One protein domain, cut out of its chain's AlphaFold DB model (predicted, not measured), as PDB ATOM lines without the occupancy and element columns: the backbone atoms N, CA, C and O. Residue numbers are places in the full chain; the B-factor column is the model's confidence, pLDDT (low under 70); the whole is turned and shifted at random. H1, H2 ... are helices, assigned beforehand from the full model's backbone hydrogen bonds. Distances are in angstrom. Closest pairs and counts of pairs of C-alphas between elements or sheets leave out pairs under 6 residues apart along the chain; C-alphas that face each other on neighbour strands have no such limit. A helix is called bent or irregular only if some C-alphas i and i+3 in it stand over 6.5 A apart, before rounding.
ATOM      1  N   ALA A   3     105.528 171.566 124.182       72.88
ATOM      2  CA  ALA A   3     105.635 170.158 124.550       72.88
ATOM      3  C   ALA A   3     106.844 169.400 123.954       72.88
ATOM      4  O   ALA A   3     107.494 168.693 124.721       72.88
ATOM      5  N   PRO A   4     107.211 169.527 122.659       74.25
ATOM      6  CA  PRO A   4     108.319 168.739 122.111       74.25
ATOM      7  C   PRO A   4     109.685 169.129 122.691       74.25
ATOM      8  O   PRO A   4     110.549 168.271 122.831       74.25
ATOM      9  N   PHE A   5     109.880 170.390 123.082       73.12
ATOM     10  CA  PHE A   5     111.146 170.851 123.656       73.12
ATOM     11  C   PHE A   5     111.289 170.422 125.115       73.12
ATOM     12  O   PHE A   5     112.333 169.906 125.501       73.12
ATOM     13  N   LEU A   6     110.216 170.519 125.906       75.75
ATOM     14  CA  LEU A   6     110.203 169.985 127.272       75.75
ATOM     15  C   LEU A   6     110.413 168.463 127.296       75.75
ATOM     16  O   LEU A   6     111.099 167.958 128.180       75.75
ATOM     17  N   LEU A   7     109.906 167.739 126.291       78.31
ATOM     18  CA  LEU A   7     110.153 166.304 126.141       78.31
ATOM     19  C   LEU A   7     111.638 165.969 125.935       78.31
ATOM     20  O   LEU A   7     112.077 164.938 126.434       78.31
ATOM     21  N   ILE A   8     112.427 166.829 125.279       77.69
ATOM     22  CA  ILE A   8     113.885 166.642 125.144       77.69
ATOM     23  C   ILE A   8     114.568 166.749 126.515       77.69
ATOM     24  O   ILE A   8     115.411 165.915 126.844       77.69
ATOM     25  N   GLY A   9     114.161 167.723 127.336       74.06
ATOM     26  CA  GLY A   9     114.628 167.855 128.720       74.06
ATOM     27  C   GLY A   9     114.272 166.630 129.564       74.06
ATOM     28  O   GLY A   9     115.148 166.030 130.182       74.06
ATOM     29  N   CYS A  10     113.014 166.187 129.513       76.88
ATOM     30  CA  CYS A  10     112.551 164.985 130.214       76.88
ATOM     31  C   CYS A  10     113.275 163.712 129.750       76.88
ATOM     32  O   CYS A  10     113.596 162.854 130.571       76.88
ATOM     33  N   LEU A  11     113.559 163.585 128.451       78.94
ATOM     34  CA  LEU A  11     114.294 162.446 127.905       78.94
ATOM     35  C   LEU A  11     115.759 162.458 128.361       78.94
ATOM     36  O   LEU A  11     116.295 161.412 128.708       78.94
ATOM     37  N   ALA A  12     116.386 163.634 128.439       72.25
ATOM     38  CA  ALA A  12     117.704 163.778 129.052       72.25
ATOM     39  C   ALA A  12     117.674 163.434 130.554       72.25
ATOM     40  O   ALA A  12     118.605 162.812 131.054       72.25
ATOM     41  N   MET A  13     116.589 163.751 131.269       73.38
ATOM     42  CA  MET A  13     116.410 163.363 132.676       73.38
ATOM     43  C   MET A  13     116.176 161.861 132.886       73.38
ATOM     44  O   MET A  13     116.374 161.369 133.994       73.38
ATOM     45  N   ALA A  14     115.787 161.114 131.849       75.81
ATOM     46  CA  ALA A  14     115.628 159.664 131.941       75.81
ATOM     47  C   ALA A  14     116.977 158.928 132.086       75.81
ATOM     48  O   ALA A  14     117.020 157.795 132.568       75.81
ATOM     49  N   GLU A  15     118.084 159.570 131.710       70.06
ATOM     50  CA  GLU A  15     119.434 159.028 131.832       70.06
ATOM     51  C   GLU A  15     120.132 159.619 133.065       70.06
ATOM     52  O   GLU A  15     120.288 160.836 133.174       70.06
ATOM     53  N   ARG A  16     120.575 158.762 134.003       64.75
ATOM     54  CA  ARG A  16     121.163 159.179 135.298       64.75
ATOM     55  C   ARG A  16     122.285 160.209 135.156       64.75
ATOM     56  O   ARG A  16     122.358 161.137 135.957       64.75
ATOM     57  N   ASP A  17     123.102 160.073 134.118       66.25
ATOM     58  CA  ASP A  17     124.263 160.935 133.882       66.25
ATOM     59  C   ASP A  17     123.879 162.326 133.344       66.25
ATOM     60  O   ASP A  17     124.685 163.254 133.381       66.25
ATOM     61  N   LYS A  18     122.639 162.494 132.864       69.19
ATOM     62  CA  LYS A  18     122.136 163.719 132.226       69.19
ATOM     63  C   LYS A  18     121.002 164.387 133.005       69.19
ATOM     64  O   LYS A  18     120.538 165.443 132.581       69.19
ATOM     65  N   VAL A  19     120.610 163.855 134.169       71.00
ATOM     66  CA  VAL A  19     119.542 164.411 135.027       71.00
ATOM     67  C   VAL A  19     119.741 165.894 135.317       71.00
ATOM     68  O   VAL A  19     118.809 166.678 135.159       71.00
ATOM     69  N   ILE A  20     120.952 166.301 135.700       72.69
ATOM     70  CA  ILE A  20     121.249 167.702 136.031       72.69
ATOM     71  C   ILE A  20     121.108 168.589 134.788       72.69
ATOM     72  O   ILE A  20     120.453 169.623 134.848       72.69
ATOM     73  N   ILE A  21     121.648 168.143 133.651       74.44
ATOM     74  CA  ILE A  21     121.590 168.869 132.373       74.44
ATOM     75  C   ILE A  21     120.139 169.015 131.902       74.44
ATOM     76  O   ILE A  21     119.722 170.097 131.501       74.44
ATOM     77  N   GLY A  22     119.354 167.939 131.974       77.00
ATOM     78  CA  GLY A  22     117.944 167.951 131.590       77.00
ATOM     79  C   GLY A  22     117.083 168.825 132.507       77.00
ATOM     80  O   GLY A  22     116.191 169.517 132.018       77.00
ATOM     81  N   THR A  23     117.390 168.854 133.810       76.94
ATOM     82  CA  THR A  23     116.708 169.721 134.787       76.94
ATOM     83  C   THR A  23     116.992 171.194 134.507       76.94
ATOM     84  O   THR A  23     116.064 171.995 134.459       76.94
ATOM     85  N   ASP A  24     118.261 171.544 134.287       77.69
ATOM     86  CA  ASP A  24     118.682 172.922 134.018       77.69
ATOM     87  C   ASP A  24     118.116 173.426 132.684       77.69
ATOM     88  O   ASP A  24     117.527 174.502 132.612       77.69
ATOM     89  N   PHE A  25     118.158 172.587 131.643       79.38
ATOM     90  CA  PHE A  25     117.505 172.871 130.366       79.38
ATOM     91  C   PHE A  25     116.001 173.127 130.535       79.38
ATOM     92  O   PHE A  25     115.479 174.110 130.012       79.38
ATOM     93  N   GLY A  26     115.303 172.263 131.281       78.06
ATOM     94  CA  GLY A  26     113.875 172.421 131.552       78.06
ATOM     95  C   GLY A  26     113.569 173.712 132.312       78.06
ATOM     96  O   GLY A  26     112.647 174.435 131.936       78.06
ATOM     97  N   ALA A  27     114.368 174.038 133.329       76.88
ATOM     98  CA  ALA A  27     114.229 175.259 134.115       76.88
ATOM     99  C   ALA A  27     114.450 176.517 133.263       76.88
ATOM    100  O   ALA A  27     113.600 177.405 133.260       76.88
ATOM    101  N   VAL A  28     115.538 176.574 132.488       76.44
ATOM    102  CA  VAL A  28     115.841 177.694 131.582       76.44
ATOM    103  C   VAL A  28     114.750 177.850 130.523       76.44
ATOM    104  O   VAL A  28     114.296 178.961 130.263       76.44
ATOM    105  N   PHE A  29     114.282 176.748 129.934       75.25
ATOM    106  CA  PHE A  29     113.236 176.786 128.917       75.25
ATOM    107  C   PHE A  29     111.888 177.256 129.481       75.25
ATOM    108  O   PHE A  29     111.205 178.065 128.854       75.25
ATOM    109  N   LEU A  30     111.511 176.803 130.681       77.50
ATOM    110  CA  LEU A  30     110.314 177.286 131.376       77.50
ATOM    111  C   LEU A  30     110.418 178.774 131.719       77.50
ATOM    112  O   LEU A  30     109.446 179.503 131.558       77.50
ATOM    113  N   LEU A  31     111.597 179.238 132.130       74.12
ATOM    114  CA  LEU A  31     111.833 180.641 132.469       74.12
ATOM    115  C   LEU A  31     111.769 181.548 131.230       74.12
ATOM    116  O   LEU A  31     111.206 182.635 131.291       74.12
ATOM    117  N   LEU A  32     112.260 181.067 130.082       69.12
ATOM    118  CA  LEU A  32     112.138 181.740 128.783       69.12
ATOM    119  C   LEU A  32     110.706 181.756 128.230       69.12
ATOM    120  O   LEU A  32     110.382 182.599 127.399       69.12
ATOM    121  N   THR A  33     109.862 180.813 128.651       70.12
ATOM    122  CA  THR A  33     108.478 180.668 128.166       70.12
ATOM    123  C   THR A  33     107.431 181.117 129.182       70.12
ATOM    124  O   THR A  33     106.234 180.969 128.929       70.12
ATOM    125  N   ALA A  34     107.864 181.683 130.313       70.94
ATOM    126  CA  ALA A  34     106.983 182.185 131.352       70.94
ATOM    127  C   ALA A  34     106.102 183.328 130.796       70.94
ATOM    128  O   ALA A  34     106.637 184.326 130.312       70.94
ATOM    129  N   PRO A  35     104.763 183.204 130.851       61.41
ATOM    130  CA  PRO A  35     103.836 184.105 130.157       61.41
ATOM    131  C   PRO A  35     103.796 185.533 130.723       61.41
ATOM    132  O   PRO A  35     103.472 186.459 129.986       61.41
ATOM    133  N   ASP A  36     104.163 185.716 131.994       60.41
ATOM    134  CA  ASP A  36     104.086 187.008 132.695       60.41
ATOM    135  C   ASP A  36     105.442 187.714 132.834       60.41
ATOM    136  O   ASP A  36     105.540 188.759 133.479       60.41
ATOM    137  N   TRP A  37     106.510 187.167 132.244       54.41
ATOM    138  CA  TRP A  37     107.795 187.855 132.203       54.41
ATOM    139  C   TRP A  37     107.798 188.782 130.984       54.41
ATOM    140  O   TRP A  37     107.767 188.277 129.859       54.41
ATOM    141  N   PRO A  38     107.841 190.122 131.138       56.91
ATOM    142  CA  PRO A  38     107.913 191.040 130.010       56.91
ATOM    143  C   PRO A  38     109.339 191.005 129.462       56.91
ATOM    144  O   PRO A  38     110.127 191.936 129.619       56.91
ATOM    145  N   LEU A  39     109.703 189.884 128.848       56.22
ATOM    146  CA  LEU A  39     110.939 189.732 128.116       56.22
ATOM    147  C   LEU A  39     110.727 190.473 126.792       56.22
ATOM    148  O   LEU A  39     110.399 189.892 125.761       56.22
ATOM    149  N   GLN A  40     110.853 191.801 126.836       60.53
ATOM    150  CA  GLN A  40     111.072 192.603 125.639       60.53
ATOM    151  C   GLN A  40     112.464 192.241 125.121       60.53
ATOM    152  O   GLN A  40     113.452 192.914 125.402       60.53
ATOM    153  N   ILE A  41     112.560 191.095 124.445       58.97
ATOM    154  CA  ILE A  41     113.796 190.646 123.822       58.97
ATOM    155  C   ILE A  41     113.976 191.496 122.567       58.97
ATOM    156  O   ILE A  41     113.545 191.128 121.476       58.97
ATOM    157  N   ASP A  42     114.602 192.656 122.722       71.06
ATOM    158  CA  ASP A  42     115.266 193.285 121.593       71.06
ATOM    159  C   ASP A  42     116.380 192.329 121.140       71.06
ATOM    160  O   ASP A  42     117.264 191.965 121.923       71.06
ATOM    161  N   ALA A  43     116.311 191.874 119.887       64.38
ATOM    162  CA  ALA A  43     117.297 190.964 119.312       64.38
ATOM    163  C   ALA A  43     118.716 191.533 119.443       64.38
ATOM    164  O   ALA A  43     119.674 190.775 119.625       64.38
ATOM    165  N   MET A  44     118.843 192.865 119.420       69.88
ATOM    166  CA  MET A  44     120.124 193.525 119.584       69.88
ATOM    167  C   MET A  44     120.599 193.494 121.044       69.88
ATOM    168  O   MET A  44     121.738 193.116 121.322       69.88
ATOM    169  N   ALA A  45     119.712 193.775 122.000       67.06
ATOM    170  CA  ALA A  45     120.006 193.619 123.425       67.06
ATOM    171  C   ALA A  45     120.368 192.166 123.796       67.06
ATOM    172  O   ALA A  45     121.282 191.941 124.588       67.06
ATOM    173  N   PHE A  46     119.720 191.171 123.181       66.69
ATOM    174  CA  PHE A  46     120.052 189.760 123.380       66.69
ATOM    175  C   PHE A  46     121.456 189.419 122.877       66.69
ATOM    176  O   PHE A  46     122.217 188.781 123.600       66.69
ATOM    177  N   LEU A  47     121.839 189.878 121.680       71.12
ATOM    178  CA  LEU A  47     123.191 189.653 121.150       71.12
ATOM    179  C   LEU A  47     124.273 190.303 122.028       71.12
ATOM    180  O   LEU A  47     125.392 189.798 122.091       71.12
ATOM    181  N   HIS A  48     123.942 191.405 122.706       72.81
ATOM    182  CA  HIS A  48     124.842 192.071 123.644       72.81
ATOM    183  C   HIS A  48     124.924 191.373 125.011       72.81
ATOM    184  O   HIS A  48     126.005 191.341 125.597       72.81
ATOM    185  N   LEU A  49     123.826 190.798 125.522       66.69
ATOM    186  CA  LEU A  49     123.801 190.147 126.840       66.69
ATOM    187  C   LEU A  49     124.176 188.659 126.819       66.69
ATOM    188  O   LEU A  49     124.828 188.190 127.751       66.69
ATOM    189  N   ALA A  50     123.791 187.913 125.784       69.50
ATOM    190  CA  ALA A  50     124.013 186.469 125.682       69.50
ATOM    191  C   ALA A  50     125.489 186.023 125.797       69.50
ATOM    192  O   ALA A  50     125.735 184.997 126.436       69.50
ATOM    193  N   PRO A  51     126.493 186.759 125.270       77.50
ATOM    194  CA  PRO A  51     127.887 186.332 125.345       77.50
ATOM    195  C   PRO A  51     128.401 186.196 126.778       77.50
ATOM    196  O   PRO A  51     129.233 185.333 127.031       77.50
ATOM    197  N   GLY A  52     127.912 187.008 127.723       80.31
ATOM    198  CA  GLY A  52     128.382 187.002 129.111       80.31
ATOM    199  C   GLY A  52     128.160 185.652 129.806       80.31
ATOM    200  O   GLY A  52     129.137 185.006 130.192       80.31
ATOM    201  N   PRO A  53     126.908 185.174 129.926       72.12
ATOM    202  CA  PRO A  53     126.608 183.855 130.477       72.12
ATOM    203  C   PRO A  53     127.255 182.709 129.693       72.12
ATOM    204  O   PRO A  53     127.756 181.768 130.304       72.12
ATOM    205  N   THR A  54     127.306 182.786 128.356       73.06
ATOM    206  CA  THR A  54     127.937 181.741 127.534       73.06
ATOM    207  C   THR A  54     129.442 181.662 127.776       73.06
ATOM    208  O   THR A  54     129.975 180.572 127.970       73.06
ATOM    209  N   LEU A  55     130.137 182.800 127.829       76.62
ATOM    210  CA  LEU A  55     131.559 182.858 128.166       76.62
ATOM    211  C   LEU A  55     131.804 182.435 129.615       76.62
ATOM    212  O   LEU A  55     132.778 181.736 129.875       76.62
ATOM    213  N   GLY A  56     130.915 182.786 130.546       73.94
ATOM    214  CA  GLY A  56     130.957 182.311 131.930       73.94
ATOM    215  C   GLY A  56     130.850 180.787 132.023       73.94
ATOM    216  O   GLY A  56     131.686 180.152 132.663       73.94
ATOM    217  N   ALA A  57     129.891 180.186 131.316       75.75
ATOM    218  CA  ALA A  57     129.723 178.737 131.236       75.75
ATOM    219  C   ALA A  57     130.918 178.053 130.555       75.75
ATOM    220  O   ALA A  57     131.404 177.043 131.055       75.75
ATOM    221  N   LEU A  58     131.442 178.620 129.463       76.94
ATOM    222  CA  LEU A  58     132.641 178.114 128.788       76.94
ATOM    223  C   LEU A  58     133.882 178.211 129.680       76.94
ATOM    224  O   LEU A  58     134.679 177.278 129.713       76.94
ATOM    225  N   THR A  59     134.031 179.295 130.439       79.19
ATOM    226  CA  THR A  59     135.150 179.488 131.373       79.19
ATOM    227  C   THR A  59     135.038 178.536 132.558       79.19
ATOM    228  O   THR A  59     136.033 177.937 132.957       79.19
ATOM    229  N   ALA A  60     133.831 178.326 133.086       74.94
ATOM    230  CA  ALA A  60     133.577 177.331 134.119       74.94
ATOM    231  C   ALA A  60     133.855 175.913 133.599       74.94
ATOM    232  O   ALA A  60     134.561 175.155 134.257       74.94
ATOM    233  N   ALA A  61     133.377 175.568 132.399       72.12
ATOM    234  CA  ALA A  61     133.634 174.280 131.758       72.12
ATOM    235  C   ALA A  61     135.131 174.061 131.496       72.12
ATOM    236  O   ALA A  61     135.656 172.991 131.797       72.12
ATOM    237  N   ALA A  62     135.840 175.085 131.014       75.06
ATOM    238  CA  ALA A  62     137.289 175.062 130.864       75.06
ATOM    239  C   ALA A  62     137.981 174.893 132.224       75.06
ATOM    240  O   ALA A  62     138.879 174.069 132.349       75.06
ATOM    241  N   GLY A  63     137.529 175.587 133.270       73.62
ATOM    242  CA  GLY A  63     138.010 175.403 134.640       73.62
ATOM    243  C   GLY A  63     137.818 173.968 135.133       73.62
ATOM    244  O   GLY A  63     138.767 173.350 135.607       73.62
ATOM    245  N   PHE A  64     136.635 173.383 134.945       66.69
ATOM    246  CA  PHE A  64     136.379 171.981 135.274       66.69
ATOM    247  C   PHE A  64     137.241 171.018 134.447       66.69
ATOM    248  O   PHE A  64     137.712 170.016 134.978       66.69
ATOM    249  N   TYR A  65     137.506 171.323 133.178       66.69
ATOM    250  CA  TYR A  65     138.331 170.481 132.316       66.69
ATOM    251  C   TYR A  65     139.829 170.555 132.661       66.69
ATOM    252  O   TYR A  65     140.498 169.524 132.742       66.69
ATOM    253  N   PHE A  66     140.358 171.761 132.896       68.12
ATOM    254  CA  PHE A  66     141.788 172.011 133.106       68.12
ATOM    255  C   PHE A  66     142.226 171.924 134.577       68.12
ATOM    256  O   PHE A  66     143.318 171.428 134.843       68.12
ATOM    257  N   ILE A  67     141.402 172.367 135.538       66.50
ATOM    258  CA  ILE A  67     141.727 172.363 136.982       66.50
ATOM    259  C   ILE A  67     141.350 171.024 137.631       66.50
ATOM    260  O   ILE A  67     142.040 170.550 138.534       66.50
ATOM    261  N   LEU A  68     140.295 170.365 137.141       58.38
ATOM    262  CA  LEU A  68     139.863 169.037 137.590       58.38
ATOM    263  C   LEU A  68     140.080 167.977 136.490       58.38
ATOM    264  O   LEU A  68     139.123 167.292 136.121       58.38
ATOM    265  N   PRO A  69     141.321 167.740 135.998       52.16
ATOM    266  CA  PRO A  69     141.608 166.784 134.929       52.16
ATOM    267  C   PRO A  69     141.587 165.359 135.487       52.16
ATOM    268  O   PRO A  69     142.564 164.615 135.470       52.16
TER     269      PRO A  69
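What this domain is: This is residues 3 to 69 of the 215 residues of the protein "FUSC family protein" of Oceanospirillaceae bacterium (UniProt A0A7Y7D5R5). The model is an open U of helices: the helical hairpin of H1 and H2 makes one limb, H3 followed by H4 makes the other, and the stretch from residue 33 to residue 42 joins the two limbs at the closed end of the U. The space between the limbs is empty, and residues 31 to 69, with H3 and H4 among them, stand free of the rest. The printed part has 67 residues with four named helices, H1, H2, H3 and H4 in that order along the chain, and no named strand; the class is all helix. The whole is loose, with a radius of gyration of the C-alphas of 14.9 A, and flat, spanning 41 by 30 by 15 A along its three main axes.

How they stand to each other: The printed part begins with H1, residues 3 to 13, and a tight link of 2 residues joins it to H2, residues 16 to 32. H1 and H2 touch, with 21 pairs of C-alphas within 8 A. Their closest C-alphas are those of Met 13 and Val 19, 4.1 A apart. Their lines stand at a shallow tilt of 30 degrees, and they run opposite ways, a helical hairpin. Their centres are 8.6 A apart. After H2 a short link of 10 residues leads to H3, residues 43 to 49. H2 and H3 are apart, with no C-alpha of the one within 8 A of the other. A tight link of 1 residue, Ala 50, then joins H3 to H4, residues 51 to 67. H3 and H4 meet only through their link. H1 is apart from both H3 and H4, and H2 is apart from H4; H1 and H2 are the only two helices that touch. In H1, H3 and H4 every pair of backbone O of residue i and N of residue i+4 is within hydrogen-bond range, while in H2 this holds for 11 of 13 pairs.

Where its parts are: H1 has 11 residues, Ala 3 to Met 13, and measures 15.1 A from first to last C-alpha; it begins with C-alpha 3 at (105.635, 170.158, 124.550). H2 has 17 residues, Arg 16 to Leu 32, and measures 25.2 A. H2 is irregular: C-alphas 17 and 20 are 7.7 A apart, where about 5 A is the distance in a regular helix, and its line is a rough one. It ends with C-alpha 32 at (112.138, 181.740, 128.783). H3 has 7 residues, Ala 43 to Leu 49, and measures 10.0 A. H4 has 17 residues, Pro 51 to Ile 67, and measures 22.8 A; it ends with C-alpha 67 at (141.727, 172.363, 136.982). H2 and H4 are the longest helices by residues.

The domain as a whole: The two C-alphas farthest apart are those of Asp 36, in the link from H2 to H3, and Pro 69, the last printed residue, 42.7 A apart. The first and last printed C-alphas, those of Ala 3 and Pro 69, are 37.6 A apart. The printed part runs from 3 to 69 without a cut, within a full chain of 215 residues, and no link between its helices is long. The mean pLDDT of the printed part is 71.0. It is under 70 in 23 residues: 16 to 18, 32, 35 to 41, 43 to 46, 49 to 50 and 64 to 69. The mean pLDDT of H3 is 68, against 75 for H1, 74 for H2 and 73 for H4.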